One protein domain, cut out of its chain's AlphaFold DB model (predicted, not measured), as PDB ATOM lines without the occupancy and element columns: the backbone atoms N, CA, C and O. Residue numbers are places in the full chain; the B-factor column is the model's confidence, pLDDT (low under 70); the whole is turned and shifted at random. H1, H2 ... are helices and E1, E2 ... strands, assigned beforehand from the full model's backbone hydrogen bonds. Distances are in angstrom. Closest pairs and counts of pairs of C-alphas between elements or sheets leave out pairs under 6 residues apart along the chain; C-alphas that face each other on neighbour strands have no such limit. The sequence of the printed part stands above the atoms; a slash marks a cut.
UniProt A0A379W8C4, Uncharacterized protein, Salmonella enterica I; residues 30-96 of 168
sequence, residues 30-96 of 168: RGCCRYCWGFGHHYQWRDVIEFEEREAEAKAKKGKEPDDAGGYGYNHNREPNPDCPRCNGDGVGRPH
ATOM      1  N   ARG A  30     177.327 164.610 204.617       94.75
ATOM      2  CA  ARG A  30     178.674 164.893 205.113       94.75
ATOM      3  C   ARG A  30     179.681 164.145 204.259       94.75
ATOM      4  O   ARG A  30     179.519 162.957 204.013       94.75
ATOM      5  N   GLY A  31     180.705 164.854 203.815       95.69
ATOM      6  CA  GLY A  31     181.825 164.265 203.093       95.69
ATOM      7  C   GLY A  31     183.137 164.898 203.522       95.69
ATOM      8  O   GLY A  31     183.159 165.787 204.378       95.69
ATOM      9  N   CYS A  32     184.245 164.431 202.966       96.06
ATOM     10  CA  CYS A  32     185.562 164.807 203.444       96.06
ATOM     11  C   CYS A  32     185.833 166.319 203.287       96.06
ATOM     12  O   CYS A  32     185.300 167.005 202.406       96.06
ATOM     13  N   CYS A  33     186.658 166.863 204.182       95.75
ATOM     14  CA  CYS A  33     187.205 168.205 204.023       95.75
ATOM     15  C   CYS A  33     188.423 168.171 203.086       95.75
ATOM     16  O   CYS A  33     188.975 167.105 202.807       95.75
ATOM     17  N   ARG A  34     188.874 169.346 202.632       96.00
ATOM     18  CA  ARG A  34     190.038 169.495 201.735       96.00
ATOM     19  C   ARG A  34     191.349 168.941 202.303       96.00
ATOM     20  O   ARG A  34     192.286 168.760 201.551       96.00
ATOM     21  N   TYR A  35     191.408 168.659 203.601       96.44
ATOM     22  CA  TYR A  35     192.605 168.199 204.307       96.44
ATOM     23  C   TYR A  35     192.481 166.751 204.805       96.44
ATOM     24  O   TYR A  35     193.396 166.224 205.431       96.44
ATOM     25  N   CYS A  36     191.337 166.090 204.583       95.75
ATOM     26  CA  CYS A  36     191.117 164.736 205.102       95.75
ATOM     27  C   CYS A  36     192.099 163.729 204.510       95.75
ATOM     28  O   CYS A  36     192.644 162.909 205.240       95.75
ATOM     29  N   TRP A  37     192.294 163.798 203.197       95.56
ATOM     30  CA  TRP A  37     193.017 162.785 202.431       95.56
ATOM     31  C   TRP A  37     194.235 163.341 201.691       95.56
ATOM     32  O   TRP A  37     194.845 162.607 200.922       95.56
ATOM     33  N   GLY A  38     194.585 164.611 201.916       95.12
ATOM     34  CA  GLY A  38     195.835 165.164 201.408       95.12
ATOM     35  C   GLY A  38     197.034 164.560 202.136       95.12
ATOM     36  O   GLY A  38     196.929 164.194 203.313       95.12
ATOM     37  N   PHE A  39     198.173 164.456 201.451       94.50
ATOM     38  CA  PHE A  39     199.415 163.981 202.069       94.50
ATOM     39  C   PHE A  39     199.739 164.829 203.302       94.50
ATOM     40  O   PHE A  39     199.669 166.053 203.243       94.50
ATOM     41  N   GLY A  40     199.993 164.187 204.447       94.00
ATOM     42  CA  GLY A  40     200.246 164.880 205.717       94.00
ATOM     43  C   GLY A  40     199.121 165.818 206.186       94.00
ATOM     44  O   GLY A  40     199.388 166.744 206.942       94.00
ATOM     45  N   HIS A  41     197.879 165.624 205.722       94.38
ATOM     46  CA  HIS A  41     196.759 166.552 205.929       94.38
ATOM     47  C   HIS A  41     196.986 167.965 205.366       94.38
ATOM     48  O   HIS A  41     196.384 168.926 205.851       94.38
ATOM     49  N   HIS A  42     197.810 168.105 204.324       95.06
ATOM     50  CA  HIS A  42     197.906 169.332 203.536       95.06
ATOM     51  C   HIS A  42     196.664 169.526 202.645       95.06
ATOM     52  O   HIS A  42     195.823 168.633 202.503       95.06
ATOM     53  N   TYR A  43     196.504 170.730 202.087       95.25
ATOM     54  CA  TYR A  43     195.348 171.069 201.257       95.25
ATOM     55  C   TYR A  43     195.355 170.254 199.961       95.25
ATOM     56  O   TYR A  43     196.299 170.334 199.182       95.25
ATOM     57  N   GLN A  44     194.287 169.495 199.726       96.38
ATOM     58  CA  GLN A  44     194.121 168.683 198.531       96.38
ATOM     59  C   GLN A  44     193.334 169.435 197.450       96.38
ATOM     60  O   GLN A  44     192.183 169.864 197.639       96.38
ATOM     61  N   TRP A  45     193.945 169.531 196.279       96.44
ATOM     62  CA  TRP A  45     193.380 170.118 195.071       96.44
ATOM     63  C   TRP A  45     192.469 169.117 194.361       96.44
ATOM     64  O   TRP A  45     192.651 167.904 194.466       96.44
ATOM     65  N   ARG A  46     191.443 169.593 193.657       95.19
ATOM     66  CA  ARG A  46     190.545 168.728 192.883       95.19
ATOM     67  C   ARG A  46     191.269 168.187 191.661       95.19
ATOM     68  O   ARG A  46     191.304 166.977 191.459       95.19
ATOM     69  N   ASP A  47     191.875 169.087 190.905       95.00
ATOM     70  CA  ASP A  47     192.609 168.829 189.677       95.00
ATOM     71  C   ASP A  47     193.673 169.918 189.471       95.00
ATOM     72  O   ASP A  47     193.799 170.848 190.274       95.00
ATOM     73  N   VAL A  48     194.472 169.757 188.418       94.12
ATOM     74  CA  VAL A  48     195.549 170.689 188.060       94.12
ATOM     75  C   VAL A  48     194.990 172.067 187.693       94.12
ATOM     76  O   VAL A  48     195.593 173.075 188.038       94.12
ATOM     77  N   ILE A  49     193.800 172.120 187.087       95.44
ATOM     78  CA  ILE A  49     193.165 173.369 186.652       95.44
ATOM     79  C   ILE A  49     192.816 174.236 187.867       95.44
ATOM     80  O   ILE A  49     193.155 175.416 187.889       95.44
ATOM     81  N   GLU A  50     192.214 173.658 188.913       94.06
ATOM     82  CA  GLU A  50     191.915 174.389 190.155       94.06
ATOM     83  C   GLU A  50     193.184 175.004 190.770       94.06
ATOM     84  O   GLU A  50     193.142 176.108 191.319       94.06
ATOM     85  N   PHE A  51     194.315 174.301 190.690       94.44
ATOM     86  CA  PHE A  51     195.591 174.798 191.198       94.44
ATOM     87  C   PHE A  51     196.146 175.938 190.338       94.44
ATOM     88  O   PHE A  51     196.468 176.996 190.875       94.44
ATOM     89  N   GLU A  52     196.183 175.769 189.015       93.69
ATOM     90  CA  GLU A  52     196.640 176.795 188.069       93.69
ATOM     91  C   GLU A  52     195.802 178.080 188.156       93.69
ATOM     92  O   GLU A  52     196.352 179.183 188.162       93.69
ATOM     93  N   GLU A  53     194.476 177.964 188.298       94.38
ATOM     94  CA  GLU A  53     193.586 179.109 188.520       94.38
ATOM     95  C   GLU A  53     193.967 179.866 189.799       94.38
ATOM     96  O   GLU A  53     194.055 181.097 189.802       94.38
ATOM     97  N   ARG A  54     194.253 179.144 190.892       92.75
ATOM     98  CA  ARG A  54     194.695 179.766 192.146       92.75
ATOM     99  C   ARG A  54     196.089 180.362 192.062       92.75
ATOM    100  O   ARG A  54     196.309 181.417 192.659       92.75
ATOM    101  N   GLU A  55     197.008 179.749 191.330       92.56
ATOM    102  CA  GLU A  55     198.310 180.351 191.062       92.56
ATOM    103  C   GLU A  55     198.169 181.658 190.284       92.56
ATOM    104  O   GLU A  55     198.786 182.662 190.644       92.56
ATOM    105  N   ALA A  56     197.350 181.669 189.231       92.94
ATOM    106  CA  ALA A  56     197.109 182.855 188.424       92.94
ATOM    107  C   ALA A  56     196.474 183.976 189.261       92.94
ATOM    108  O   ALA A  56     196.915 185.126 189.195       92.94
ATOM    109  N   GLU A  57     195.494 183.649 190.112       92.50
ATOM    110  CA  GLU A  57     194.904 184.595 191.064       92.50
ATOM    111  C   GLU A  57     195.934 185.144 192.063       92.50
ATOM    112  O   GLU A  57     195.930 186.346 192.349       92.50
ATOM    113  N   ALA A  58     196.807 184.287 192.600       92.38
ATOM    114  CA  ALA A  58     197.858 184.689 193.528       92.38
ATOM    115  C   ALA A  58     198.863 185.626 192.846       92.38
ATOM    116  O   ALA A  58     199.141 186.705 193.370       92.38
ATOM    117  N   LYS A  59     199.323 185.282 191.638       91.50
ATOM    118  CA  LYS A  59     200.225 186.111 190.824       91.50
ATOM    119  C   LYS A  59     199.591 187.468 190.501       91.50
ATOM    120  O   LYS A  59     200.215 188.505 190.722       91.50
ATOM    121  N   ALA A  60     198.323 187.487 190.081       92.75
ATOM    122  CA  ALA A  60     197.587 188.719 189.783       92.75
ATOM    123  C   ALA A  60     197.437 189.636 191.008       92.75
ATOM    124  O   ALA A  60     197.543 190.858 190.895       92.75
ATOM    125  N   LYS A  61     197.222 189.057 192.194       93.38
ATOM    126  CA  LYS A  61     197.076 189.800 193.454       93.38
ATOM    127  C   LYS A  61     198.405 190.053 194.175       93.38
ATOM    128  O   LYS A  61     198.378 190.630 195.260       93.38
ATOM    129  N   LYS A  62     199.545 189.629 193.608       88.81
ATOM    130  CA  LYS A  62     200.861 189.589 194.280       88.81
ATOM    131  C   LYS A  62     200.790 188.916 195.662       88.81
ATOM    132  O   LYS A  62     201.436 189.343 196.616       88.81
ATOM    133  N   GLY A  63     199.927 187.911 195.772       86.06
ATOM    134  CA  GLY A  63     199.722 187.113 196.969       86.06
ATOM    135  C   GLY A  63     200.730 185.974 197.078       86.06
ATOM    136  O   GLY A  63     201.571 185.768 196.206       86.06
ATOM    137  N   LYS A  64     200.620 185.215 198.170       88.44
ATOM    138  CA  LYS A  64     201.406 183.998 198.379       88.44
ATOM    139  C   LYS A  64     200.986 182.925 197.372       88.44
ATOM    140  O   LYS A  64     199.789 182.675 197.225       88.44
ATOM    141  N   GLU A  65     201.965 182.288 196.735       88.88
ATOM    142  CA  GLU A  65     201.720 181.163 195.834       88.88
ATOM    143  C   GLU A  65     201.097 179.976 196.596       88.88
ATOM    144  O   GLU A  65     201.467 179.718 197.752       88.88
ATOM    145  N   PRO A  66     200.096 179.304 196.001       90.38
ATOM    146  CA  PRO A  66     199.491 178.121 196.593       90.38
ATOM    147  C   PRO A  66     200.502 176.966 196.663       90.38
ATOM    148  O   PRO A  66     201.373 176.836 195.815       90.38
ATOM    149  N   ASP A  67     200.366 176.128 197.688       91.75
ATOM    150  CA  ASP A  67     201.190 174.933 197.903       91.75
ATOM    151  C   ASP A  67     200.436 173.687 197.408       91.75
ATOM    152  O   ASP A  67     199.237 173.534 197.675       91.75
ATOM    153  N   ASP A  68     201.124 172.804 196.689       93.62
ATOM    154  CA  ASP A  68     200.593 171.556 196.136       93.62
ATOM    155  C   ASP A  68     200.948 170.318 196.979       93.62
ATOM    156  O   ASP A  68     200.535 169.212 196.628       93.62
ATOM    157  N   ALA A  69     201.608 170.484 198.134       94.12
ATOM    158  CA  ALA A  69     202.040 169.388 199.008       94.12
ATOM    159  C   ALA A  69     200.935 168.379 199.386       94.12
ATOM    160  O   ALA A  69     201.224 167.215 199.659       94.12
ATOM    161  N   GLY A  70     199.661 168.794 199.410       93.12
ATOM    162  CA  GLY A  70     198.526 167.905 199.695       93.12
ATOM    163  C   GLY A  70     198.078 167.036 198.519       93.12
ATOM    164  O   GLY A  70     197.289 166.112 198.723       93.12
ATOM    165  N   GLY A  71     198.596 167.283 197.317       95.56
ATOM    166  CA  GLY A  71     198.290 166.550 196.095       95.56
ATOM    167  C   GLY A  71     196.932 166.891 195.475       95.56
ATOM    168  O   GLY A  71     196.196 167.771 195.926       95.56
ATOM    169  N   TYR A  72     196.598 166.147 194.419       95.06
ATOM    170  CA  TYR A  72     195.393 166.324 193.602       95.06
ATOM    171  C   TYR A  72     194.362 165.205 193.845       95.06
ATOM    172  O   TYR A  72     194.614 164.250 194.586       95.06
ATOM    173  N   GLY A  73     193.186 165.300 193.218       95.00
ATOM    174  CA  GLY A  73     192.145 164.269 193.284       95.00
ATOM    175  C   GLY A  73     191.173 164.409 194.458       95.00
ATOM    176  O   GLY A  73     190.560 163.424 194.875       95.00
ATOM    177  N   TYR A  74     191.006 165.614 195.007       96.12
ATOM    178  CA  TYR A  74     190.012 165.861 196.048       96.12
ATOM    179  C   TYR A  74     188.592 165.514 195.578       96.12
ATOM    180  O   TYR A  74     188.062 166.083 194.620       96.12
ATOM    181  N   ASN A  75     187.933 164.632 196.332       95.06
ATOM    182  CA  ASN A  75     186.540 164.258 196.129       95.06
ATOM    183  C   ASN A  75     185.724 164.534 197.394       95.06
ATOM    184  O   ASN A  75     185.759 163.764 198.348       95.06
ATOM    185  N   HIS A  76     184.919 165.596 197.360       93.81
ATOM    186  CA  HIS A  76     184.066 166.009 198.478       93.81
ATOM    187  C   HIS A  76     183.005 164.980 198.897       93.81
ATOM    188  O   HIS A  76     182.447 165.133 199.978       93.81
ATOM    189  N   ASN A  77     182.694 163.985 198.059       93.94
ATOM    190  CA  ASN A  77     181.746 162.913 198.381       93.94
ATOM    191  C   ASN A  77     182.411 161.717 199.069       93.94
ATOM    192  O   ASN A  77     181.710 160.806 199.501       93.94
ATOM    193  N   ARG A  78     183.746 161.688 199.155       94.94
ATOM    194  CA  ARG A  78     184.464 160.643 199.885       94.94
ATOM    195  C   ARG A  78     184.154 160.754 201.375       94.94
ATOM    196  O   ARG A  78     183.954 161.856 201.889       94.94
ATOM    197  N   GLU A  79     184.152 159.622 202.066       95.12
ATOM    198  CA  GLU A  79     183.973 159.599 203.514       95.12
ATOM    199  C   GLU A  79     185.039 160.457 204.219       95.12
ATOM    200  O   GLU A  79     186.193 160.517 203.765       95.12
ATOM    201  N   PRO A  80     184.675 161.174 205.294       96.38
ATOM    202  CA  PRO A  80     185.640 161.905 206.104       96.38
ATOM    203  C   PRO A  80     186.699 160.971 206.694       96.38
ATOM    204  O   PRO A  80     186.390 159.867 207.130       96.38
ATOM    205  N   ASN A  81     187.948 161.429 206.731       94.81
ATOM    206  CA  ASN A  81     189.003 160.696 207.424       94.81
ATOM    207  C   ASN A  81     188.837 160.897 208.947       94.81
ATOM    208  O   ASN A  81     188.896 162.062 209.365       94.81
ATOM    209  N   PRO A  82     188.646 159.828 209.752       95.56
ATOM    210  CA  PRO A  82     188.461 159.928 211.204       95.56
ATOM    211  C   PRO A  82     189.634 160.621 211.907       95.56
ATOM    212  O   PRO A  82     189.414 161.388 212.838       95.56
ATOM    213  N   ASP A  83     190.855 160.447 211.399       95.56
ATOM    214  CA  ASP A  83     192.073 161.011 211.988       95.56
ATOM    215  C   ASP A  83     192.370 162.437 211.500       95.56
ATOM    216  O   ASP A  83     193.415 163.010 211.801       95.56
ATOM    217  N   CYS A  84     191.474 163.043 210.712       95.44
ATOM    218  CA  CYS A  84     191.722 164.368 210.163       95.44
ATOM    219  C   CYS A  84     191.766 165.433 211.274       95.44
ATOM    220  O   CYS A  84     190.720 165.728 211.856       95.44
ATOM    221  N   PRO A  85     192.890 166.143 211.477       94.69
ATOM    222  CA  PRO A  85     193.023 167.143 212.539       94.69
ATOM    223  C   PRO A  85     192.231 168.430 212.258       94.69
ATOM    224  O   PRO A  85     192.112 169.299 213.116       94.69
ATOM    225  N   ARG A  86     191.720 168.603 211.031       93.44
ATOM    226  CA  ARG A  86     190.978 169.807 210.619       93.44
ATOM    227  C   ARG A  86     189.484 169.699 210.866       93.44
ATOM    228  O   ARG A  86     188.869 170.696 211.225       93.44
ATOM    229  N   CYS A  87     188.902 168.529 210.621       95.06
ATOM    230  CA  CYS A  87     187.478 168.292 210.847       95.06
ATOM    231  C   CYS A  87     187.209 167.283 211.964       95.06
ATOM    232  O   CYS A  87     186.051 166.971 212.181       95.06
ATOM    233  N   ASN A  88     188.237 166.747 212.629       94.38
ATOM    234  CA  ASN A  88     188.126 165.746 213.696       94.38
ATOM    235  C   ASN A  88     187.271 164.528 213.300       94.38
ATOM    236  O   ASN A  88     186.467 164.045 214.087       94.38
ATOM    237  N   GLY A  89     187.361 164.093 212.040       94.19
ATOM    238  CA  GLY A  89     186.521 163.009 211.519       94.19
ATOM    239  C   GLY A  89     185.077 163.373 211.159       94.19
ATOM    240  O   GLY A  89     184.422 162.597 210.473       94.19
ATOM    241  N   ASP A  90     184.578 164.564 211.503       94.06
ATOM    242  CA  ASP A  90     183.175 164.938 211.251       94.06
ATOM    243  C   ASP A  90     182.857 165.230 209.778       94.06
ATOM    244  O   ASP A  90     181.699 165.158 209.349       94.06
ATOM    245  N   GLY A  91     183.876 165.610 209.005       94.94
ATOM    246  CA  GLY A  91     183.727 166.072 207.630       94.94
ATOM    247  C   GLY A  91     183.054 167.440 207.507       94.94
ATOM    248  O   GLY A  91     182.956 168.217 208.452       94.94
ATOM    249  N   VAL A  92     182.612 167.756 206.291       95.94
ATOM    250  CA  VAL A  92     181.911 169.000 205.955       95.94
ATOM    251  C   VAL A  92     180.542 168.655 205.385       95.94
ATOM    252  O   VAL A  92     180.436 167.969 204.365       95.94
ATOM    253  N   GLY A  93     179.498 169.146 206.051       95.06
ATOM    254  CA  GLY A  93     178.114 168.974 205.628       95.06
ATOM    255  C   GLY A  93     177.738 169.913 204.483       95.06
ATOM    256  O   GLY A  93     178.032 171.108 204.521       95.06
ATOM    257  N   ARG A  94     177.092 169.371 203.450       92.81
ATOM    258  CA  ARG A  94     176.652 170.104 202.260       92.81
ATOM    259  C   ARG A  94     175.221 169.707 201.897       92.81
ATOM    260  O   ARG A  94     174.888 168.519 201.960       92.81
ATOM    261  N   PRO A  95     174.375 170.671 201.497       92.44
ATOM    262  CA  PRO A  95     173.085 170.342 200.916       92.44
ATOM    263  C   PRO A  95     173.306 169.649 199.567       92.44
ATOM    264  O   PRO A  95     174.076 170.118 198.730       92.44
ATOM    265  N   HIS A  96     172.630 168.527 199.366       92.06
ATOM    266  CA  HIS A  96     172.600 167.786 198.116       92.06
ATOM    267  C   HIS A  96     171.153 167.683 197.650       92.06
ATOM    268  O   HIS A  96     170.313 167.080 198.318       92.06
TER     269      HIS A  96
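This is residues 30 to 96 of the 168 residues of an uncharacterized protein of Salmonella enterica I (UniProt A0A379W8C4). The domain has little regular structure: a body wound of loops, with one helix, H1, at one end, from which the chain folds back to the body, and a short strand, E1, at the edge of the body away from H1. The printed part has 67 residues, with H1 before E1; the class is mixed, though named elements hold only 18 residues. It is only just compact, close to loose, with a radius of gyration of the C-alphas of 12.9 A and spans of 36 by 27 by 17 A.

Residues 30 to 47 have no named element. H1, residues 48 to 60, is 18.2 A long and begins at C-alpha 48 (195.549, 170.689, 188.060). E1, residues 92 to 96, ends at C-alpha 96 (172.600, 167.786, 198.116).

In H1 every O i to N i+4 pair is within hydrogen-bond range. H1 and E1 are apart. E1 pairs with no named strand, but its residues 92 to 93 pair antiparallel with residues 30 to 31.

The C-alphas farthest apart, those of Ala 60 and Pro 82, are 37.0 A apart. The link from H1 to E1, 31 residues, is long. The printed part has no cut, and no printed residue is under 70 in pLDDT.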